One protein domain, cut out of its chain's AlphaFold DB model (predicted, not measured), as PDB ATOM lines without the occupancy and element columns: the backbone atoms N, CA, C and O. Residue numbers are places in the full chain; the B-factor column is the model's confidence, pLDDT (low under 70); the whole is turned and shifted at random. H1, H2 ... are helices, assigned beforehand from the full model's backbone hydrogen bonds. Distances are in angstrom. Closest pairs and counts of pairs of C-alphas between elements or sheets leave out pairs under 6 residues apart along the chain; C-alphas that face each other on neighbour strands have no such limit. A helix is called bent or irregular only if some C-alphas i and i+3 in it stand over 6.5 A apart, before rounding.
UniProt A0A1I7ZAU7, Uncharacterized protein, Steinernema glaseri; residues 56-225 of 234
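AT A GLANCE: This is residues 56 to 225 of the 234 residues of an uncharacterized protein of Steinernema glaseri (UniProt A0A1I7ZAU7). A helical hairpin, H5 and H6, makes the middle of a body of helices, and H3 crosses H5 on one side with H1, H2 and H4 grouped round it. H10 crosses H6 on the other side with H9 near it, H7 packs on the open end of the hairpin, and H8 follows H7 toward H9. Residues 88 to 95, between H2 and H3, stick out. The printed part has 170 residues with ten named helices, H1 to H10 in order, and no named strand, and its class is all helix. It is compact, with a radius of gyration of the C-alphas of 16.6 A and spans of 44 by 36 by 29 A.

HOW THE PARTS SIT: H1, residues 63 to 74, is close to but not clearly touching H2, residues 76 to 86; their closest C-alphas, of Ile 72 and Ile 79, are 7.7 A apart. H3, residues 96 to 111, has a kink of 27 degrees near residue 105. With residues 100 to 107 alone it touches H2, the closest C-alphas being those of Ile 83 and Phe 100 at 6.0 A. With residues 104 to 108 alone it touches H1, about perpendicular at 74 degrees, closest at the C-alphas of Ile 72 and Val 108, 6.4 A apart. H4, residues 113 to 124, touches H3 only at the corner, with the C-alphas of Gly 109 and Lys 116 closest at 4.4 A. H5, residues 132 to 150, touches H3 with residues 138 to 142 alone, about perpendicular at 89 degrees, closest at the C-alphas of Met 101 and Leu 142, 6.3 A apart. H6, residues 153 to 169, forms a hairpin with H5 at a shallow tilt of 17 degrees, opposite ways; their closest C-alphas are those of Ala 147 and Asp 155, 4.9 A apart. H7, residues 171 to 180, touches H5, closest at the C-alphas of Ala 133 and Ala 173, 4.8 A apart. H8, residues 182 to 189, only just touches H6, with 3 pairs of C-alphas within 8 A, the closest being Leu 164 and Ala 188 at 6.4 A. H9, residues 191 to 200, touches no helix but is near H6, H8 and H10, residues 208 to 223. H10 touches H6 with residues 211 to 215 alone, about perpendicular at 78 degrees, closest at the C-alphas of Thr 157 and Ser 215, 5.8 A apart. Every O i to N i+4 pair is within hydrogen-bond range in H2, H3, H5, H7, H8, H9 and H10, against 6 of 8 in H1, 5 of 8 in H4 and 12 of 13 in H6.

IN THESE COORDINATES: H1 begins at C-alpha 63, (74.706, 121.423, 67.137), and H10 ends at C-alpha 223, (84.351, 103.164, 48.488). From first to last C-alpha H5 measures 26.7 A, H6 24.6 A, H10 22.4 A and H3 21.1 A. H4 is only just irregular, with C-alphas 117 and 120 6.7 A apart.

THE WHOLE: The two C-alphas farthest apart, of Glu 89 and His 224, are 50.0 A apart. The printed part has no cut, and no link is long. Mean pLDDT of the printed part is 74.4; 62 residues are under 70, among them residues 62 to 112.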
ATOM      1  N   ASP A  56      83.742 110.912  58.826       79.69
ATOM      2  CA  ASP A  56      83.701 112.207  59.504       79.69
ATOM      3  C   ASP A  56      82.627 112.191  60.606       79.69
ATOM      4  O   ASP A  56      81.430 112.179  60.316       79.69
ATOM      5  N   LEU A  57      83.050 112.183  61.873       77.25
ATOM      6  CA  LEU A  57      82.145 112.169  63.025       77.25
ATOM      7  C   LEU A  57      81.506 113.537  63.320       77.25
ATOM      8  O   LEU A  57      80.505 113.591  64.032       77.25
ATOM      9  N   SER A  58      81.969 114.629  62.700       75.00
ATOM     10  CA  SER A  58      81.349 115.951  62.883       75.00
ATOM     11  C   SER A  58      79.901 116.018  62.387       75.00
ATOM     12  O   SER A  58      79.125 116.863  62.824       75.00
ATOM     13  N   CYS A  59      79.510 115.099  61.496       76.69
ATOM     14  CA  CYS A  59      78.151 115.022  60.971       76.69
ATOM     15  C   CYS A  59      77.187 114.194  61.832       76.69
ATOM     16  O   CYS A  59      75.995 114.184  61.534       76.69
ATOM     17  N   VAL A  60      77.666 113.486  62.867       74.44
ATOM     18  CA  VAL A  60      76.828 112.512  63.589       74.44
ATOM     19  C   VAL A  60      76.147 113.055  64.842       74.44
ATOM     20  O   VAL A  60      75.221 112.409  65.335       74.44
ATOM     21  N   TYR A  61      76.570 114.216  65.348       70.56
ATOM     22  CA  TYR A  61      76.024 114.830  66.560       70.56
ATOM     23  C   TYR A  61      75.272 116.140  66.263       70.56
ATOM     24  O   TYR A  61      75.563 116.816  65.276       70.56
ATOM     25  N   PRO A  62      74.298 116.526  67.107       68.50
ATOM     26  CA  PRO A  62      73.532 117.746  66.921       68.50
ATOM     27  C   PRO A  62      74.337 118.971  67.373       68.50
ATOM     28  O   PRO A  62      75.174 118.876  68.269       68.50
ATOM     29  N   GLU A  63      74.028 120.148  66.817       69.38
ATOM     30  CA  GLU A  63      74.706 121.423  67.137       69.38
ATOM     31  C   GLU A  63      74.767 121.717  68.643       69.38
ATOM     32  O   GLU A  63      75.736 122.289  69.129       69.38
ATOM     33  N   ILE A  64      73.784 121.245  69.410       65.06
ATOM     34  CA  ILE A  64      73.769 121.396  70.865       65.06
ATOM     35  C   ILE A  64      74.954 120.715  71.570       65.06
ATOM     36  O   ILE A  64      75.413 121.203  72.597       65.06
ATOM     37  N   LEU A  65      75.482 119.615  71.022       67.69
ATOM     38  CA  LEU A  65      76.690 118.982  71.552       67.69
ATOM     39  C   LEU A  65      77.950 119.722  71.113       67.69
ATOM     40  O   LEU A  65      78.926 119.710  71.848       67.69
ATOM     41  N   LYS A  66      77.936 120.413  69.971       69.75
ATOM     42  CA  LYS A  66      79.118 121.077  69.404       69.75
ATOM     43  C   LYS A  66      79.764 122.060  70.371       69.75
ATOM     44  O   LYS A  66      80.979 122.035  70.501       69.75
ATOM     45  N   GLU A  67      78.965 122.857  71.079       67.56
ATOM     46  CA  GLU A  67      79.473 123.784  72.097       67.56
ATOM     47  C   GLU A  67      80.218 123.031  73.208       67.56
ATOM     48  O   GLU A  67      81.352 123.361  73.529       67.56
ATOM     49  N   VAL A  68      79.639 121.943  73.725       66.38
ATOM     50  CA  VAL A  68      80.281 121.096  74.747       66.38
ATOM     51  C   VAL A  68      81.585 120.496  74.225       66.38
ATOM     52  O   VAL A  68      82.600 120.521  74.915       66.38
ATOM     53  N   LEU A  69      81.567 119.973  72.997       67.81
ATOM     54  CA  LEU A  69      82.730 119.350  72.366       67.81
ATOM     55  C   LEU A  69      83.858 120.366  72.132       67.81
ATOM     56  O   LEU A  69      85.019 120.048  72.392       67.81
ATOM     57  N   MET A  70      83.533 121.582  71.680       69.62
ATOM     58  CA  MET A  70      84.508 122.666  71.514       69.62
ATOM     59  C   MET A  70      85.122 123.060  72.854       69.62
ATOM     60  O   MET A  70      86.342 123.094  72.957       69.62
ATOM     61  N   GLN A  71      84.306 123.248  73.894       64.00
ATOM     62  CA  GLN A  71      84.801 123.583  75.232       64.00
ATOM     63  C   GLN A  71      85.720 122.485  75.790       64.00
ATOM     64  O   GLN A  71      86.782 122.789  76.327       64.00
ATOM     65  N   ILE A  72      85.377 121.202  75.614       64.06
ATOM     66  CA  ILE A  72      86.267 120.088  75.999       64.06
ATOM     67  C   ILE A  72      87.586 120.153  75.224       64.06
ATOM     68  O   ILE A  72      88.652 119.898  75.784       64.06
ATOM     69  N   LYS A  73      87.523 120.469  73.927       65.50
ATOM     70  CA  LYS A  73      88.695 120.522  73.051       65.50
ATOM     71  C   LYS A  73      89.641 121.661  73.417       65.50
ATOM     72  O   LYS A  73      90.844 121.439  73.503       65.50
ATOM     73  N   GLU A  74      89.095 122.857  73.598       67.06
ATOM     74  CA  GLU A  74      89.843 124.082  73.889       67.06
ATOM     75  C   GLU A  74      90.482 124.035  75.277       67.06
ATOM     76  O   GLU A  74      91.607 124.493  75.447       67.06
ATOM     77  N   ASN A  75      89.815 123.391  76.236       60.00
ATOM     78  CA  ASN A  75      90.269 123.303  77.622       60.00
ATOM     79  C   ASN A  75      90.887 121.938  77.966       60.00
ATOM     80  O   ASN A  75      91.028 121.591  79.138       60.00
ATOM     81  N   ARG A  76      91.259 121.133  76.960       64.19
ATOM     82  CA  ARG A  76      91.719 119.745  77.138       64.19
ATOM     83  C   ARG A  76      92.854 119.615  78.154       64.19
ATOM     84  O   ARG A  76      92.820 118.716  78.992       64.19
ATOM     85  N   ASP A  77      93.859 120.479  78.055       62.59
ATOM     86  CA  ASP A  77      95.062 120.402  78.890       62.59
ATOM     87  C   ASP A  77      94.781 120.845  80.334       62.59
ATOM     88  O   ASP A  77      95.325 120.264  81.274       62.59
ATOM     89  N   GLU A  78      93.878 121.809  80.526       60.00
ATOM     90  CA  GLU A  78      93.420 122.257  81.847       60.00
ATOM     91  C   GLU A  78      92.536 121.204  82.524       60.00
ATOM     92  O   GLU A  78      92.743 120.879  83.695       60.00
ATOM     93  N   ILE A  79      91.608 120.606  81.769       57.88
ATOM     94  CA  ILE A  79      90.799 119.465  82.211       57.88
ATOM     95  C   ILE A  79      91.727 118.329  82.646       57.88
ATOM     96  O   ILE A  79      91.595 117.817  83.757       57.88
ATOM     97  N   ARG A  80      92.713 117.983  81.808       59.06
ATOM     98  CA  ARG A  80      93.698 116.938  82.108       59.06
ATOM     99  C   ARG A  80      94.489 117.240  83.374       59.06
ATOM    100  O   ARG A  80      94.539 116.398  84.262       59.06
ATOM    101  N   SER A  81      95.028 118.449  83.484       59.59
ATOM    102  CA  SER A  81      95.800 118.874  84.655       59.59
ATOM    103  C   SER A  81      94.960 118.850  85.936       59.59
ATOM    104  O   SER A  81      95.436 118.421  86.983       59.59
ATOM    105  N   SER A  82      93.691 119.261  85.858       54.53
ATOM    106  CA  SER A  82      92.759 119.229  86.993       54.53
ATOM    107  C   SER A  82      92.488 117.804  87.472       54.53
ATOM    108  O   SER A  82      92.377 117.560  88.672       54.53
ATOM    109  N   ILE A  83      92.400 116.850  86.546       54.56
ATOM    110  CA  ILE A  83      92.192 115.435  86.862       54.56
ATOM    111  C   ILE A  83      93.451 114.829  87.485       54.56
ATOM    112  O   ILE A  83      93.349 114.167  88.517       54.56
ATOM    113  N   ASP A  84      94.623 115.123  86.922       55.22
ATOM    114  CA  ASP A  84      95.910 114.656  87.444       55.22
ATOM    115  C   ASP A  84      96.153 115.166  88.885       55.22
ATOM    116  O   ASP A  84      96.663 114.434  89.733       55.22
ATOM    117  N   LEU A  85      95.711 116.391  89.206       56.62
ATOM    118  CA  LEU A  85      95.761 116.957  90.564       56.62
ATOM    119  C   LEU A  85      94.799 116.279  91.549       56.62
ATOM    120  O   LEU A  85      95.106 116.182  92.737       56.62
ATOM    121  N   MET A  86      93.631 115.834  91.083       48.72
ATOM    122  CA  MET A  86      92.644 115.154  91.928       48.72
ATOM    123  C   MET A  86      93.028 113.695  92.227       48.72
ATOM    124  O   MET A  86      92.577 113.155  93.240       48.72
ATOM    125  N   PHE A  87      93.873 113.068  91.396       53.28
ATOM    126  CA  PHE A  87      94.284 111.661  91.526       53.28
ATOM    127  C   PHE A  87      95.805 111.463  91.321       53.28
ATOM    128  O   PHE A  87      96.223 110.845  90.345       53.28
ATOM    129  N   PRO A  88      96.653 111.955  92.248       46.50
ATOM    130  CA  PRO A  88      98.110 111.993  92.068       46.50
ATOM    131  C   PRO A  88      98.834 110.641  92.251       46.50
ATOM    132  O   PRO A  88      99.960 110.486  91.782       46.50
ATOM    133  N   GLU A  89      98.223 109.652  92.913       45.16
ATOM    134  CA  GLU A  89      98.846 108.362  93.250       45.16
ATOM    135  C   GLU A  89      97.926 107.198  92.840       45.16
ATOM    136  O   GLU A  89      97.023 106.853  93.598       45.16
ATOM    137  N   ASN A  90      98.103 106.657  91.621       40.81
ATOM    138  CA  ASN A  90      97.733 105.299  91.130       40.81
ATOM    139  C   ASN A  90      97.627 105.234  89.586       40.81
ATOM    140  O   ASN A  90      96.781 104.532  89.042       40.81
ATOM    141  N   SER A  91      98.503 105.925  88.853       41.66
ATOM    142  CA  SER A  91      98.433 106.044  87.382       41.66
ATOM    143  C   SER A  91      98.893 104.805  86.594       41.66
ATOM    144  O   SER A  91      99.299 104.898  85.432       41.66
ATOM    145  N   THR A  92      98.805 103.619  87.194       44.78
ATOM    146  CA  THR A  92      98.890 102.354  86.467       44.78
ATOM    147  C   THR A  92      97.607 101.567  86.676       44.78
ATOM    148  O   THR A  92      97.322 101.112  87.777       44.78
ATOM    149  N   GLU A  93      96.911 101.366  85.556       43.19
ATOM    150  CA  GLU A  93      95.838 100.398  85.320       43.19
ATOM    151  C   GLU A  93      94.400 100.821  85.684       43.19
ATOM    152  O   GLU A  93      93.955 100.865  86.827       43.19
ATOM    153  N   THR A  94      93.587 100.927  84.625       38.56
ATOM    154  CA  THR A  94      92.147 100.589  84.581       38.56
ATOM    155  C   THR A  94      91.121 101.459  85.331       38.56
ATOM    156  O   THR A  94      89.928 101.340  85.037       38.56
ATOM    157  N   GLY A  95      91.525 102.381  86.212       39.22
ATOM    158  CA  GLY A  95      90.611 103.272  86.956       39.22
ATOM    159  C   GLY A  95      90.333 104.654  86.336       39.22
ATOM    160  O   GLY A  95      89.265 105.224  86.564       39.22
ATOM    161  N   ASP A  96      91.254 105.176  85.521       43.50
ATOM    162  CA  ASP A  96      91.400 106.632  85.345       43.50
ATOM    163  C   ASP A  96      90.564 107.268  84.225       43.50
ATOM    164  O   ASP A  96      90.122 108.403  84.364       43.50
ATOM    165  N   VAL A  97      90.260 106.568  83.126       42.66
ATOM    166  CA  VAL A  97      89.618 107.199  81.945       42.66
ATOM    167  C   VAL A  97      88.139 107.536  82.181       42.66
ATOM    168  O   VAL A  97      87.653 108.574  81.733       42.66
ATOM    169  N   TYR A  98      87.413 106.689  82.915       44.16
ATOM    170  CA  TYR A  98      86.006 106.929  83.263       44.16
ATOM    171  C   TYR A  98      85.853 108.137  84.190       44.16
ATOM    172  O   TYR A  98      84.961 108.966  83.997       44.16
ATOM    173  N   LEU A  99      86.747 108.239  85.175       46.41
ATOM    174  CA  LEU A  99      86.781 109.349  86.115       46.41
ATOM    175  C   LEU A  99      87.211 110.624  85.390       46.41
ATOM    176  O   LEU A  99      86.500 111.617  85.473       46.41
ATOM    177  N   PHE A 100      88.263 110.550  84.568       46.50
ATOM    178  CA  PHE A 100      88.759 111.639  83.727       46.50
ATOM    179  C   PHE A 100      87.664 112.248  82.848       46.50
ATOM    180  O   PHE A 100      87.494 113.459  82.770       46.50
ATOM    181  N   MET A 101      86.877 111.406  82.190       48.28
ATOM    182  CA  MET A 101      85.919 111.862  81.196       48.28
ATOM    183  C   MET A 101      84.554 112.261  81.791       48.28
ATOM    184  O   MET A 101      83.928 113.202  81.301       48.28
ATOM    185  N   ARG A 102      84.107 111.631  82.889       52.59
ATOM    186  CA  ARG A 102      82.981 112.148  83.689       52.59
ATOM    187  C   ARG A 102      83.329 113.514  84.280       52.59
ATOM    188  O   ARG A 102      82.540 114.445  84.155       52.59
ATOM    189  N   LEU A 103      84.539 113.632  84.831       51.25
ATOM    190  CA  LEU A 103      85.082 114.900  85.299       51.25
ATOM    191  C   LEU A 103      85.206 115.902  84.158       51.25
ATOM    192  O   LEU A 103      84.934 117.057  84.400       51.25
ATOM    193  N   ALA A 104      85.517 115.510  82.922       55.34
ATOM    194  CA  ALA A 104      85.557 116.454  81.802       55.34
ATOM    195  C   ALA A 104      84.195 117.120  81.539       55.34
ATOM    196  O   ALA A 104      84.147 118.329  81.342       55.34
ATOM    197  N   LEU A 105      83.084 116.374  81.580       59.16
ATOM    198  CA  LEU A 105      81.742 116.961  81.433       59.16
ATOM    199  C   LEU A 105      81.356 117.827  82.640       59.16
ATOM    200  O   LEU A 105      80.782 118.900  82.459       59.16
ATOM    201  N   ASP A 106      81.706 117.389  83.851       57.50
ATOM    202  CA  ASP A 106      81.468 118.161  85.073       57.50
ATOM    203  C   ASP A 106      82.331 119.441  85.108       57.50
ATOM    204  O   ASP A 106      81.823 120.513  85.425       57.50
ATOM    205  N   ILE A 107      83.603 119.363  84.704       52.12
ATOM    206  CA  ILE A 107      84.559 120.475  84.597       52.12
ATOM    207  C   ILE A 107      84.100 121.448  83.518       52.12
ATOM    208  O   ILE A 107      84.057 122.640  83.780       52.12
ATOM    209  N   VAL A 108      83.665 120.982  82.347       57.97
ATOM    210  CA  VAL A 108      83.095 121.868  81.316       57.97
ATOM    211  C   VAL A 108      81.836 122.561  81.823       57.97
ATOM    212  O   VAL A 108      81.645 123.746  81.568       57.97
ATOM    213  N   GLY A 109      81.001 121.859  82.591       56.22
ATOM    214  CA  GLY A 109      79.856 122.470  83.260       56.22
ATOM    215  C   GLY A 109      80.242 123.505  84.325       56.22
ATOM    216  O   GLY A 109      79.494 124.454  84.548       56.22
ATOM    217  N   VAL A 110      81.397 123.348  84.978       53.19
ATOM    218  CA  VAL A 110      81.955 124.324  85.932       53.19
ATOM    219  C   VAL A 110      82.579 125.520  85.208       53.19
ATOM    220  O   VAL A 110      82.344 126.657  85.607       53.19
ATOM    221  N   MET A 111      83.335 125.283  84.134       54.56
ATOM    222  CA  MET A 111      83.981 126.319  83.320       54.56
ATOM    223  C   MET A 111      82.960 127.140  82.530       54.56
ATOM    224  O   MET A 111      83.164 128.328  82.292       54.56
ATOM    225  N   ASN A 112      81.841 126.520  82.150       65.31
ATOM    226  CA  ASN A 112      80.757 127.164  81.431       65.31
ATOM    227  C   ASN A 112      79.398 126.791  82.058       65.31
ATOM    228  O   ASN A 112      78.760 125.819  81.638       65.31
ATOM    229  N   PRO A 113      78.910 127.582  83.035       70.25
ATOM    230  CA  PRO A 113      77.631 127.336  83.704       70.25
ATOM    231  C   PRO A 113      76.449 127.209  82.739       70.25
ATOM    232  O   PRO A 113      75.544 126.413  82.974       70.25
ATOM    233  N   LYS A 114      76.495 127.905  81.594       69.19
ATOM    234  CA  LYS A 114      75.478 127.797  80.543       69.19
ATOM    235  C   LYS A 114      75.402 126.383  79.960       69.19
ATOM    236  O   LYS A 114      74.314 125.877  79.705       69.19
ATOM    237  N   VAL A 115      76.540 125.707  79.784       66.12
ATOM    238  CA  VAL A 115      76.559 124.302  79.345       66.12
ATOM    239  C   VAL A 115      75.874 123.413  80.381       66.12
ATOM    240  O   VAL A 115      75.056 122.564  80.024       66.12
ATOM    241  N   LYS A 116      76.154 123.630  81.666       67.81
ATOM    242  CA  LYS A 116      75.546 122.856  82.752       67.81
ATOM    243  C   LYS A 116      74.040 123.078  82.872       67.81
ATOM    244  O   LYS A 116      73.312 122.118  83.103       67.81
ATOM    245  N   GLU A 117      73.588 124.319  82.738       74.12
ATOM    246  CA  GLU A 117      72.200 124.711  83.008       74.12
ATOM    247  C   GLU A 117      71.286 124.578  81.786       74.12
ATOM    248  O   GLU A 117      70.107 124.267  81.945       74.12
ATOM    249  N   GLU A 118      71.808 124.753  80.570       76.00
ATOM    250  CA  GLU A 118      70.998 124.722  79.345       76.00
ATOM    251  C   GLU A 118      71.263 123.473  78.498       76.00
ATOM    252  O   GLU A 118      70.331 122.861  77.979       76.00
ATOM    253  N   VAL A 119      72.525 123.057  78.356       72.69
ATOM    254  CA  VAL A 119      72.901 122.016  77.389       72.69
ATOM    255  C   VAL A 119      72.801 120.610  77.976       72.69
ATOM    256  O   VAL A 119      72.160 119.745  77.379       72.69
ATOM    257  N   LEU A 120      73.394 120.350  79.144       75.56
ATOM    258  CA  LEU A 120      73.372 119.013  79.750       75.56
ATOM    259  C   LEU A 120      71.949 118.500  80.045       75.56
ATOM    260  O   LEU A 120      71.692 117.333  79.737       75.56
ATOM    261  N   PRO A 121      70.986 119.316  80.523       80.44
ATOM    262  CA  PRO A 121      69.603 118.868  80.691       80.44
ATOM    263  C   PRO A 121      68.963 118.469  79.361       80.44
ATOM    264  O   PRO A 121      68.208 117.504  79.295       80.44
ATOM    265  N   LEU A 122      69.317 119.151  78.270       78.31
ATOM    266  CA  LEU A 122      68.885 118.774  76.930       78.31
ATOM    267  C   LEU A 122      69.631 117.551  76.397       78.31
ATOM    268  O   LEU A 122      69.091 116.857  75.552       78.31
ATOM    269  N   VAL A 123      70.832 117.221  76.863       80.75
ATOM    270  CA  VAL A 123      71.533 115.987  76.469       80.75
ATOM    271  C   VAL A 123      70.975 114.786  77.223       80.75
ATOM    272  O   VAL A 123      70.587 113.792  76.606       80.75
ATOM    273  N   PHE A 124      70.869 114.880  78.545       82.50
ATOM    274  CA  PHE A 124      70.425 113.783  79.403       82.50
ATOM    275  C   PHE A 124      68.898 113.648  79.461       82.50
ATOM    276  O   PHE A 124      68.395 112.541  79.649       82.50
ATOM    277  N   GLY A 125      68.147 114.718  79.198       86.38
ATOM    278  CA  GLY A 125      66.688 114.723  79.283       86.38
ATOM    279  C   GLY A 125      66.212 114.406  80.702       86.38
ATOM    280  O   GLY A 125      66.753 114.905  81.679       86.38
ATOM    281  N   GLU A 126      65.222 113.522  80.811       88.06
ATOM    282  CA  GLU A 126      64.638 113.083  82.090       88.06
ATOM    283  C   GLU A 126      65.474 112.012  82.819       88.06
ATOM    284  O   GLU A 126      64.995 111.363  83.751       88.06
ATOM    285  N   LEU A 127      66.705 111.742  82.372       83.06
ATOM    286  CA  LEU A 127      67.565 110.784  83.058       83.06
ATOM    287  C   LEU A 127      68.015 111.362  84.399       83.06
ATOM    288  O   LEU A 127      68.770 112.327  84.443       83.06
ATOM    289  N   GLU A 128      67.588 110.719  85.484       81.69
ATOM    290  CA  GLU A 128      68.006 111.076  86.837       81.69
ATOM    291  C   GLU A 128      69.541 111.074  86.949       81.69
ATOM    292  O   GLU A 128      70.175 110.088  86.526       81.69
ATOM    293  N   PRO A 129      70.137 112.131  87.532       75.00
ATOM    294  CA  PRO A 129      71.548 112.142  87.889       75.00
ATOM    295  C   PRO A 129      71.913 110.884  88.682       75.00
ATOM    296  O   PRO A 129      71.119 110.388  89.474       75.00
ATOM    297  N   GLU A 130      73.100 110.334  88.423       72.69
ATOM    298  CA  GLU A 130      73.624 109.117  89.076       72.69
ATOM    299  C   GLU A 130      72.861 107.809  88.789       72.69
ATOM    300  O   GLU A 130      73.299 106.724  89.187       72.69
ATOM    301  N   SER A 131      71.766 107.851  88.028       77.00
ATOM    302  CA  SER A 131      71.111 106.623  87.582       77.00
ATOM    303  C   SER A 131      72.034 105.804  86.672       77.00
ATOM    304  O   SER A 131      72.855 106.328  85.916       77.00
ATOM    305  N   ASN A 132      71.862 104.479  86.665       77.81
ATOM    306  CA  ASN A 132      72.604 103.595  85.755       77.81
ATOM    307  C   ASN A 132      72.434 104.011  84.278       77.81
ATOM    308  O   ASN A 132      73.356 103.887  83.478       77.81
ATOM    309  N   ALA A 133      71.254 104.516  83.906       78.38
ATOM    310  CA  ALA A 133      70.996 105.001  82.554       78.38
ATOM    311  C   ALA A 133      71.784 106.282  82.245       78.38
ATOM    312  O   ALA A 133      72.374 106.374  81.169       78.38
ATOM    313  N   HIS A 134      71.850 107.221  83.191       80.12
ATOM    314  CA  HIS A 134      72.694 108.405  83.072       80.12
ATOM    315  C   HIS A 134      74.161 108.003  82.892       80.12
ATOM    316  O   HIS A 134      74.771 108.388  81.904       80.12
ATOM    317  N   HIS A 135      74.701 107.140  83.761       73.19
ATOM    318  CA  HIS A 135      76.086 106.663  83.658       73.19
ATOM    319  C   HIS A 135      76.400 105.984  82.319       73.19
ATOM    320  O   HIS A 135      77.452 106.225  81.733       73.19
ATOM    321  N   LYS A 136      75.482 105.156  81.807       79.06
ATOM    322  CA  LYS A 136      75.635 104.496  80.503       79.06
ATOM    323  C   LYS A 136      75.638 105.496  79.354       79.06
ATOM    324  O   LYS A 136      76.469 105.375  78.460       79.06
ATOM    325  N   LEU A 137      74.729 106.473  79.370       80.38
ATOM    326  CA  LEU A 137      74.710 107.515  78.347       80.38
ATOM    327  C   LEU A 137      75.973 108.370  78.412       80.38
ATOM    328  O   LEU A 137      76.565 108.625  77.369       80.38
ATOM    329  N   THR A 138      76.409 108.745  79.618       73.88
ATOM    330  CA  THR A 138      77.699 109.403  79.830       73.88
ATOM    331  C   THR A 138      78.790 108.574  79.165       73.88
ATOM    332  O   THR A 138      79.401 109.061  78.229       73.88
ATOM    333  N   PHE A 139      78.954 107.298  79.528       73.88
ATOM    334  CA  PHE A 139      79.979 106.424  78.943       73.88
ATOM    335  C   PHE A 139      79.950 106.394  77.408       73.88
ATOM    336  O   PHE A 139      80.992 106.495  76.770       73.88
ATOM    337  N   PHE A 140      78.765 106.317  76.805       80.50
ATOM    338  CA  PHE A 140      78.630 106.371  75.353       80.50
ATOM    339  C   PHE A 140      79.114 107.700  74.750       80.50
ATOM    340  O   PHE A 140      79.868 107.688  73.776       80.50
ATOM    341  N   LEU A 141      78.728 108.838  75.339       76.44
ATOM    342  CA  LEU A 141      79.202 110.163  74.916       76.44
ATOM    343  C   LEU A 141      80.724 110.290  75.065       76.44
ATOM    344  O   LEU A 141      81.372 110.950  74.257       76.44
ATOM    345  N   LEU A 142      81.300 109.615  76.058       71.25
ATOM    346  CA  LEU A 142      82.743 109.570  76.275       71.25
ATOM    347  C   LEU A 142      83.470 108.742  75.213       71.25
ATOM    348  O   LEU A 142      84.489 109.180  74.683       71.25
ATOM    349  N   SER A 143      82.927 107.583  74.836       72.62
ATOM    350  CA  SER A 143      83.458 106.802  73.711       72.62
ATOM    351  C   SER A 143      83.381 107.578  72.393       72.62
ATOM    352  O   SER A 143      84.313 107.516  71.595       72.62
ATOM    353  N   PHE A 144      82.302 108.338  72.186       77.94
ATOM    354  CA  PHE A 144      82.166 109.239  71.042       77.94
ATOM    355  C   PHE A 144      83.269 110.310  71.032       77.94
ATOM    356  O   PHE A 144      83.976 110.452  70.038       77.94
ATOM    357  N   LEU A 145      83.460 111.008  72.157       70.44
ATOM    358  CA  LEU A 145      84.503 112.025  72.332       70.44
ATOM    359  C   LEU A 145      85.900 111.480  72.032       70.44
ATOM    360  O   LEU A 145      86.680 112.111  71.324       70.44
ATOM    361  N   ALA A 146      86.220 110.299  72.563       67.62
ATOM    362  CA  ALA A 146      87.511 109.663  72.329       67.62
ATOM    363  C   ALA A 146      87.750 109.395  70.835       67.62
ATOM    364  O   ALA A 146      88.838 109.680  70.339       67.62
ATOM    365  N   ALA A 147      86.736 108.906  70.116       72.00
ATOM    366  CA  ALA A 147      86.831 108.661  68.680       72.00
ATOM    367  C   ALA A 147      86.945 109.956  67.859       72.00
ATOM    368  O   ALA A 147      87.728 110.004  66.910       72.00
ATOM    369  N   ASP A 148      86.218 111.008  68.243       72.38
ATOM    370  CA  ASP A 148      86.265 112.315  67.574       72.38
ATOM    371  C   ASP A 148      87.623 113.019  67.767       72.38
ATOM    372  O   ASP A 148      88.151 113.636  66.840       72.38
ATOM    373  N   PHE A 149      88.243 112.873  68.946       64.62
ATOM    374  CA  PHE A 149      89.549 113.470  69.237       64.62
ATOM    375  C   PHE A 149      90.738 112.675  68.715       64.62
ATOM    376  O   PHE A 149      91.671 113.269  68.170       64.62
ATOM    377  N   ASN A 150      90.749 111.361  68.939       60.16
ATOM    378  CA  ASN A 150      91.920 110.542  68.637       60.16
ATOM    379  C   ASN A 150      91.966 110.124  67.172       60.16
ATOM    380  O   ASN A 150      93.043 109.808  66.675       60.16
ATOM    381  N   ASP A 151      90.849 110.243  66.446       63.28
ATOM    382  CA  ASP A 151      90.809 110.299  64.987       63.28
ATOM    383  C   ASP A 151      91.489 109.068  64.310       63.28
ATOM    384  O   ASP A 151      91.753 109.053  63.104       63.28
ATOM    385  N   THR A 152      91.775 107.982  65.034       67.75
ATOM    386  CA  THR A 152      92.320 106.771  64.419       67.75
ATOM    387  C   THR A 152      91.185 105.991  63.763       67.75
ATOM    388  O   THR A 152      90.049 105.981  64.235       67.75
ATOM    389  N   GLU A 153      91.481 105.318  62.648       69.56
ATOM    390  CA  GLU A 153      90.507 104.439  61.983       69.56
ATOM    391  C   GLU A 153      89.955 103.389  62.960       69.56
ATOM    392  O   GLU A 153      88.778 103.032  62.916       69.56
ATOM    393  N   TYR A 154      90.815 102.947  63.871       72.56
ATOM    394  CA  TYR A 154      90.500 101.991  64.909       72.56
ATOM    395  C   TYR A 154      89.487 102.530  65.925       72.56
ATOM    396  O   TYR A 154      88.462 101.891  66.157       72.56
ATOM    397  N   ASP A 155      89.724 103.726  66.471       73.81
ATOM    398  CA  ASP A 155      88.843 104.334  67.475       73.81
ATOM    399  C   ASP A 155      87.451 104.617  66.906       73.81
ATOM    400  O   ASP A 155      86.441 104.341  67.555       73.81
ATOM    401  N   VAL A 156      87.383 105.102  65.661       79.31
ATOM    402  CA  VAL A 156      86.105 105.348  64.983       79.31
ATOM    403  C   VAL A 156      85.360 104.040  64.715       79.31
ATOM    404  O   VAL A 156      84.160 103.948  64.978       79.31
ATOM    405  N   THR A 157      86.059 103.009  64.237       81.94
ATOM    406  CA  THR A 157      85.466 101.685  63.988       81.94
ATOM    407  C   THR A 157      84.925 101.070  65.278       81.94
ATOM    408  O   THR A 157      83.776 100.621  65.314       81.94
ATOM    409  N   ASN A 158      85.712 101.112  66.355       81.00
ATOM    410  CA  ASN A 158      85.293 100.632  67.666       81.00
ATOM    411  C   ASN A 158      84.089 101.409  68.191       81.00
ATOM    412  O   ASN A 158      83.121 100.799  68.640       81.00
ATOM    413  N   PHE A 159      84.094 102.740  68.094       85.19
ATOM    414  CA  PHE A 159      82.949 103.555  68.493       85.19
ATOM    415  C   PHE A 159      81.664 103.139  67.763       85.19
ATOM    416  O   PHE A 159      80.626 102.938  68.401       85.19
ATOM    417  N   LEU A 160      81.734 102.949  66.441       89.44
ATOM    418  CA  LEU A 160      80.589 102.513  65.643       89.44
ATOM    419  C   LEU A 160      80.096 101.116  66.065       89.44
ATOM    420  O   LEU A 160      78.887 100.920  66.199       89.44
ATOM    421  N   LEU A 161      80.992 100.163  66.353       87.25
ATOM    422  CA  LEU A 161      80.616  98.849  66.903       87.25
ATOM    423  C   LEU A 161      79.962  98.960  68.284       87.25
ATOM    424  O   LEU A 161      78.905  98.364  68.530       87.25
ATOM    425  N   HIS A 162      80.547  99.753  69.183       85.75
ATOM    426  CA  HIS A 162      79.988  99.993  70.510       85.75
ATOM    427  C   HIS A 162      78.604 100.624  70.422       85.75
ATOM    428  O   HIS A 162      77.723 100.222  71.181       85.75
ATOM    429  N   TYR A 163      78.368 101.532  69.473       90.25
ATOM    430  CA  TYR A 163      77.043 102.090  69.227       90.25
ATOM    431  C   TYR A 163      76.015 101.009  68.859       90.25
ATOM    432  O   TYR A 163      74.925 100.980  69.439       90.25
ATOM    433  N   LEU A 164      76.359 100.076  67.958       91.12
ATOM    434  CA  LEU A 164      75.465  98.980  67.549       91.12
ATOM    435  C   LEU A 164      75.073  98.072  68.720       91.12
ATOM    436  O   LEU A 164      73.921  97.640  68.820       91.12
ATOM    437  N   ARG A 165      75.996  97.834  69.654       87.88
ATOM    438  CA  ARG A 165      75.690  97.123  70.901       87.88
ATOM    439  C   ARG A 165      74.896  97.988  71.875       87.88
ATOM    440  O   ARG A 165      73.970  97.498  72.533       87.88
ATOM    441  N   PHE A 166      75.248  99.269  71.966       88.62
ATOM    442  CA  PHE A 166      74.669 100.205  72.916       88.62
ATOM    443  C   PHE A 166      73.172 100.380  72.673       88.62
ATOM    444  O   PHE A 166      72.365 100.232  73.596       88.62
ATOM    445  N   ARG A 167      72.800 100.596  71.407       90.50
ATOM    446  CA  ARG A 167      71.411 100.810  70.980       90.50
ATOM    447  C   ARG A 167      70.467  99.648  71.314       90.50
ATOM    448  O   ARG A 167      69.272  99.888  71.452       90.50
ATOM    449  N   GLN A 168      70.982  98.423  71.460       85.31
ATOM    450  CA  GLN A 168      70.183  97.227  71.769       85.31
ATOM    451  C   GLN A 168      70.100  96.914  73.271       85.31
ATOM    452  O   GLN A 168      69.152  96.272  73.712       85.31
ATOM    453  N   SER A 169      71.084  97.350  74.067       82.50
ATOM    454  CA  SER A 169      71.342  96.748  75.391       82.50
ATOM    455  C   SER A 169      71.068  97.670  76.584       82.50
ATOM    456  O   SER A 169      71.010  97.199  77.720       82.50
ATOM    457  N   TYR A 170      70.918  98.984  76.374       83.25
ATOM    458  CA  TYR A 170      70.953  99.962  77.475       83.25
ATOM    459  C   TYR A 170      69.661 100.757  77.711       83.25
ATOM    460  O   TYR A 170      69.689 101.810  78.352       83.25
ATOM    461  N   GLY A 171      68.512 100.239  77.266       90.44
ATOM    462  CA  GLY A 171      67.181 100.731  77.654       90.44
ATOM    463  C   GLY A 171      67.002 102.243  77.468       90.44
ATOM    464  O   GLY A 171      67.198 102.760  76.371       90.44
ATOM    465  N   ARG A 172      66.662 102.972  78.543       90.19
ATOM    466  CA  ARG A 172      66.451 104.437  78.504       90.19
ATOM    467  C   ARG A 172      67.669 105.217  77.983       90.19
ATOM    468  O   ARG A 172      67.497 106.176  77.238       90.19
ATOM    469  N   ALA A 173      68.886 104.779  78.312       87.06
ATOM    470  CA  ALA A 173      70.109 105.412  77.813       87.06
ATOM    471  C   ALA A 173      70.251 105.231  76.294       87.06
ATOM    472  O   ALA A 173      70.572 106.178  75.580       87.06
ATOM    473  N   ALA A 174      69.935 104.030  75.795       91.00
ATOM    474  CA  ALA A 174      69.903 103.740  74.366       91.00
ATOM    475  C   ALA A 174      68.869 104.609  73.643       91.00
ATOM    476  O   ALA A 174      69.196 105.211  72.628       91.00
ATOM    477  N   VAL A 175      67.653 104.745  74.184       92.50
ATOM    478  CA  VAL A 175      66.631 105.645  73.617       92.50
ATOM    479  C   VAL A 175      67.170 107.070  73.490       92.50
ATOM    480  O   VAL A 175      67.041 107.673  72.426       92.50
ATOM    481  N   ARG A 176      67.841 107.586  74.527       90.00
ATOM    482  CA  ARG A 176      68.417 108.935  74.492       90.00
ATOM    483  C   ARG A 176      69.534 109.074  73.457       90.00
ATOM    484  O   ARG A 176      69.494 110.005  72.660       90.00
ATOM    485  N   ALA A 177      70.478 108.134  73.404       89.19
ATOM    486  CA  ALA A 177      71.551 108.153  72.408       89.19
ATOM    487  C   ALA A 177      71.014 108.116  70.968       89.19
ATOM    488  O   ALA A 177      71.524 108.812  70.100       89.19
ATOM    489  N   ARG A 178      69.948 107.355  70.709       91.81
ATOM    490  CA  ARG A 178      69.314 107.275  69.383       91.81
ATOM    491  C   ARG A 178      68.668 108.594  68.956       91.81
ATOM    492  O   ARG A 178      68.701 108.924  67.777       91.81
ATOM    493  N   LEU A 179      68.106 109.343  69.908       88.44
ATOM    494  CA  LEU A 179      67.568 110.685  69.663       88.44
ATOM    495  C   LEU A 179      68.679 111.711  69.421       88.44
ATOM    496  O   LEU A 179      68.524 112.588  68.579       88.44
ATOM    497  N   LEU A 180      69.789 111.599  70.154       85.94
ATOM    498  CA  LEU A 180      70.927 112.507  70.022       85.94
ATOM    499  C   LEU A 180      71.722 112.272  68.732       85.94
ATOM    500  O   LEU A 180      72.203 113.232  68.146       85.94
ATOM    501  N   PHE A 181      71.838 111.025  68.272       89.12
ATOM    502  CA  PHE A 181      72.665 110.652  67.119       89.12
ATOM    503  C   PHE A 181      71.819 110.010  66.004       89.12
ATOM    504  O   PHE A 181      71.946 108.808  65.740       89.12
ATOM    505  N   PRO A 182      70.942 110.779  65.326       89.56
ATOM    506  CA  PRO A 182      70.045 110.247  64.299       89.56
ATOM    507  C   PRO A 182      70.798 109.672  63.090       89.56
ATOM    508  O   PRO A 182      70.380 108.662  62.529       89.56
ATOM    509  N   VAL A 183      71.952 110.244  62.735       90.62
ATOM    510  CA  VAL A 183      72.803 109.736  61.646       90.62
ATOM    511  C   VAL A 183      73.356 108.346  61.971       90.62
ATOM    512  O   VAL A 183      73.405 107.475  61.101       90.62
ATOM    513  N   LEU A 184      73.712 108.091  63.236       92.06
ATOM    514  CA  LEU A 184      74.128 106.752  63.662       92.06
ATOM    515  C   LEU A 184      72.957 105.760  63.627       92.06
ATOM    516  O   LEU A 184      73.158 104.582  63.330       92.06
ATOM    517  N   GLU A 185      71.726 106.219  63.862       93.06
ATOM    518  CA  GLU A 185      70.543 105.368  63.721       93.06
ATOM    519  C   GLU A 185      70.270 104.985  62.265       93.06
ATOM    520  O   GLU A 185      69.863 103.854  62.001       93.06
ATOM    521  N   GLU A 186      70.486 105.897  61.317       91.50
ATOM    522  CA  GLU A 186      70.426 105.581  59.885       91.50
ATOM    523  C   GLU A 186      71.514 104.578  59.496       91.50
ATOM    524  O   GLU A 186      71.233 103.573  58.841       91.50
ATOM    525  N   PHE A 187      72.733 104.787  59.992       93.81
ATOM    526  CA  PHE A 187      73.848 103.858  59.837       93.81
ATOM    527  C   PHE A 187      73.535 102.451  60.347       93.81
ATOM    528  O   PHE A 187      73.706 101.476  59.616       93.81
ATOM    529  N   ALA A 188      72.998 102.333  61.560       93.81
ATOM    530  CA  ALA A 188      72.667 101.042  62.155       93.81
ATOM    531  C   ALA A 188      71.535 100.295  61.430       93.81
ATOM    532  O   ALA A 188      71.379  99.086  61.620       93.81
ATOM    533  N   LYS A 189      70.727 100.994  60.623       93.12
ATOM    534  CA  LYS A 189      69.660 100.398  59.805       93.12
ATOM    535  C   LYS A 189      70.153  99.898  58.448       93.12
ATOM    536  O   LYS A 189      69.422  99.140  57.812       93.12
ATOM    537  N   HIS A 190      71.348 100.296  58.003       95.06
ATOM    538  CA  HIS A 190      71.902  99.823  56.737       95.06
ATOM    539  C   HIS A 190      72.006  98.291  56.749       95.06
ATOM    540  O   HIS A 190      72.509  97.700  57.704       95.06
ATOM    541  N   GLU A 191      71.532  97.634  55.686       95.75
ATOM    542  CA  GLU A 191      71.339  96.179  55.666       95.75
ATOM    543  C   GLU A 191      72.633  95.407  55.959       95.75
ATOM    544  O   GLU A 191      72.633  94.522  56.813       95.75
ATOM    545  N   ASP A 192      73.734  95.782  55.304       96.12
ATOM    546  CA  ASP A 192      75.039  95.136  55.497       96.12
ATOM    547  C   ASP A 192      75.573  95.315  56.933       96.12
ATOM    548  O   ASP A 192      76.128  94.383  57.509       96.12
ATOM    549  N   ILE A 193      75.324  96.475  57.557       95.25
ATOM    550  CA  ILE A 193      75.719  96.760  58.947       95.25
ATOM    551  C   ILE A 193      74.883  95.932  59.922       95.25
ATOM    552  O   ILE A 193      75.414  95.333  60.858       95.25
ATOM    553  N   ARG A 194      73.568  95.856  59.687       95.12
ATOM    554  CA  ARG A 194      72.657  95.049  60.503       95.12
ATOM    555  C   ARG A 194      73.028  93.567  60.442       95.12
ATOM    556  O   ARG A 194      73.108  92.933  61.488       95.12
ATOM    557  N   LYS A 195      73.281  93.034  59.239       96.19
ATOM    558  CA  LYS A 195      73.706  91.638  59.042       96.19
ATOM    559  C   LYS A 195      75.025  91.350  59.747       96.19
ATOM    560  O   LYS A 195      75.105  90.361  60.470       96.19
ATOM    561  N   PHE A 196      76.013  92.233  59.589       94.75
ATOM    562  CA  PHE A 196      77.291  92.107  60.284       94.75
ATOM    563  C   PHE A 196      77.086  92.028  61.800       94.75
ATOM    564  O   PHE A 196      77.577  91.106  62.447       94.75
ATOM    565  N   TYR A 197      76.312  92.953  62.372       92.75
ATOM    566  CA  TYR A 197      76.059  92.951  63.810       92.75
ATOM    567  C   TYR A 197      75.321  91.690  64.269       92.75
ATOM    568  O   TYR A 197      75.676  91.118  65.291       92.75
ATOM    569  N   GLU A 198      74.317  91.220  63.528       92.81
ATOM    570  CA  GLU A 198      73.578  90.001  63.876       92.81
ATOM    571  C   GLU A 198      74.468  88.754  63.910       92.81
ATOM    572  O   GLU A 198      74.270  87.904  64.780       92.81
ATOM    573  N   GLN A 199      75.460  88.676  63.018       93.88
ATOM    574  CA  GLN A 199      76.444  87.594  62.971       93.88
ATOM    575  C   GLN A 199      77.422  87.643  64.152       93.88
ATOM    576  O   GLN A 199      77.717  86.604  64.734       93.88
ATOM    577  N   HIS A 200      77.852  88.841  64.558       90.12
ATOM    578  CA  HIS A 200      78.917  89.026  65.552       90.12
ATOM    579  C   HIS A 200      78.404  89.485  66.932       90.12
ATOM    580  O   HIS A 200      79.189  89.768  67.833       90.12
ATOM    581  N   ARG A 201      77.082  89.556  67.161       85.19
ATOM    582  CA  ARG A 201      76.494  90.115  68.403       85.19
ATOM    583  C   ARG A 201      76.899  89.391  69.691       85.19
ATOM    584  O   ARG A 201      76.767  89.966  70.770       85.19
ATOM    585  N   SER A 202      77.284  88.119  69.591       85.50
ATOM    586  CA  SER A 202      77.740  87.296  70.718       85.50
ATOM    587  C   SER A 202      79.226  87.465  71.015       85.50
ATOM    588  O   SER A 202      79.690  87.002  72.054       85.50
ATOM    589  N   GLU A 203      79.970  88.097  70.113       83.00
ATOM    590  CA  GLU A 203      81.397  88.319  70.275       83.00
ATOM    591  C   GLU A 203      81.664  89.483  71.225       83.00
ATOM    592  O   GLU A 203      80.829  90.374  71.437       83.00
ATOM    593  N   HIS A 204      82.849  89.468  71.834       73.00
ATOM    594  CA  HIS A 204      83.262  90.581  72.670       73.00
ATOM    595  C   HIS A 204      83.490  91.820  71.784       73.00
ATOM    596  O   HIS A 204      84.153  91.702  70.755       73.00
ATOM    597  N   PRO A 205      82.994  93.010  72.163       59.28
ATOM    598  CA  PRO A 205      83.108  94.228  71.355       59.28
ATOM    599  C   PRO A 205      84.559  94.653  71.116       59.28
ATOM    600  O   PRO A 205      84.834  95.318  70.129       59.28
ATOM    601  N   ASP A 206      85.471  94.218  71.984       66.38
ATOM    602  CA  ASP A 206      86.901  94.540  71.913       66.38
ATOM    603  C   ASP A 206      87.706  93.463  71.159       66.38
ATOM    604  O   ASP A 206      88.932  93.399  71.243       66.38
ATOM    605  N   SER A 207      87.019  92.570  70.443       77.25
ATOM    606  CA  SER A 207      87.653  91.599  69.558       77.25
ATOM    607  C   SER A 207      88.357  92.322  68.409       77.25
ATOM    608  O   SER A 207      87.720  92.922  67.541       77.25
ATOM    609  N   LEU A 208      89.690  92.232  68.382       75.56
ATOM    610  CA  LEU A 208      90.522  92.816  67.323       75.56
ATOM    611  C   LEU A 208      90.135  92.308  65.932       75.56
ATOM    612  O   LEU A 208      90.201  93.059  64.962       75.56
ATOM    613  N   TRP A 209      89.733  91.041  65.842       80.50
ATOM    614  CA  TRP A 209      89.328  90.425  64.587       80.50
ATOM    615  C   TRP A 209      88.005  91.011  64.086       80.50
ATOM    616  O   TRP A 209      87.941  91.503  62.963       80.50
ATOM    617  N   THR A 210      86.995  91.090  64.953       83.62
ATOM    618  CA  THR A 210      85.684  91.679  64.638       83.62
ATOM    619  C   THR A 210      85.818  93.155  64.260       83.62
ATOM    620  O   THR A 210      85.178  93.622  63.320       83.62
ATOM    621  N   ALA A 211      86.687  93.897  64.955       81.19
ATOM    622  CA  ALA A 211      86.993  95.286  64.625       81.19
ATOM    623  C   ALA A 211      87.656  95.425  63.244       81.19
ATOM    624  O   ALA A 211      87.294  96.320  62.481       81.19
ATOM    625  N   ALA A 212      88.588  94.536  62.892       83.00
ATOM    626  CA  ALA A 212      89.230  94.542  61.581       83.00
ATOM    627  C   ALA A 212      88.228  94.251  60.451       83.00
ATOM    628  O   ALA A 212      88.153  95.022  59.493       83.00
ATOM    629  N   GLU A 213      87.406  93.206  60.592       88.88
ATOM    630  CA  GLU A 213      86.385  92.870  59.590       88.88
ATOM    631  C   GLU A 213      85.343  93.978  59.433       88.88
ATOM    632  O   GLU A 213      84.942  94.321  58.316       88.88
ATOM    633  N   PHE A 214      84.934  94.588  60.547       90.31
ATOM    634  CA  PHE A 214      84.017  95.712  60.494       90.31
ATOM    635  C   PHE A 214      84.642  96.920  59.800       90.31
ATOM    636  O   PHE A 214      83.987  97.543  58.966       90.31
ATOM    637  N   SER A 215      85.910  97.237  60.080       87.50
ATOM    638  CA  SER A 215      86.617  98.315  59.378       87.50
ATOM    639  C   SER A 215      86.640  98.078  57.864       87.50
ATOM    640  O   SER A 215      86.335  98.988  57.085       87.50
ATOM    641  N   ASP A 216      86.929  96.849  57.430       88.69
ATOM    642  CA  ASP A 216      86.951  96.499  56.008       88.69
ATOM    643  C   ASP A 216      85.568  96.636  55.356       88.69
ATOM    644  O   ASP A 216      85.453  97.198  54.257       88.69
ATOM    645  N   LEU A 217      84.503  96.231  56.058       92.06
ATOM    646  CA  LEU A 217      83.127  96.466  55.623       92.06
ATOM    647  C   LEU A 217      82.837  97.966  55.465       92.06
ATOM    648  O   LEU A 217      82.323  98.393  54.428       92.06
ATOM    649  N   ILE A 218      83.194  98.782  56.459       89.56
ATOM    650  CA  ILE A 218      82.988 100.236  56.425       89.56
ATOM    651  C   ILE A 218      83.726 100.849  55.236       89.56
ATOM    652  O   ILE A 218      83.115 101.553  54.427       89.56
ATOM    653  N   LYS A 219      85.011 100.528  55.052       86.81
ATOM    654  CA  LYS A 219      85.808 100.989  53.904       86.81
ATOM    655  C   LYS A 219      85.157 100.635  52.577       86.81
ATOM    656  O   LYS A 219      85.094 101.484  51.685       86.81
ATOM    657  N   TRP A 220      84.670  99.403  52.438       90.81
ATOM    658  CA  TRP A 220      83.990  98.964  51.227       90.81
ATOM    659  C   TRP A 220      82.724  99.785  50.971       90.81
ATOM    660  O   TRP A 220      82.561 100.353  49.888       90.81
ATOM    661  N   LEU A 221      81.870  99.940  51.982       91.00
ATOM    662  CA  LEU A 221      80.641 100.722  51.869       91.00
ATOM    663  C   LEU A 221      80.925 102.180  51.473       91.00
ATOM    664  O   LEU A 221      80.261 102.725  50.590       91.00
ATOM    665  N   PHE A 222      81.965 102.792  52.037       86.50
ATOM    666  CA  PHE A 222      82.412 104.136  51.668       86.50
ATOM    667  C   PHE A 222      83.008 104.227  50.266       86.50
ATOM    668  O   PHE A 222      82.788 105.212  49.555       86.50
ATOM    669  N   LYS A 223      83.798 103.234  49.848       88.00
ATOM    670  CA  LYS A 223      84.351 103.164  48.488       88.00
ATOM    671  C   LYS A 223      83.234 103.130  47.443       88.00
ATOM    672  O   LYS A 223      83.380 103.740  46.390       88.00
ATOM    673  N   HIS A 224      82.120 102.482  47.769       89.44
ATOM    674  CA  HIS A 224      80.954 102.339  46.900       89.44
ATOM    675  C   HIS A 224      79.826 103.347  47.184       89.44
ATOM    676  O   HIS A 224      78.734 103.191  46.645       89.44
ATOM    677  N   ASN A 225      80.081 104.381  47.995       87.94
ATOM    678  CA  ASN A 225      79.122 105.440  48.337       87.94
ATOM    679  C   ASN A 225      77.777 104.930  48.902       87.94
ATOM    680  O   ASN A 225      76.720 105.496  48.636       87.94
TER     681      ASN A 225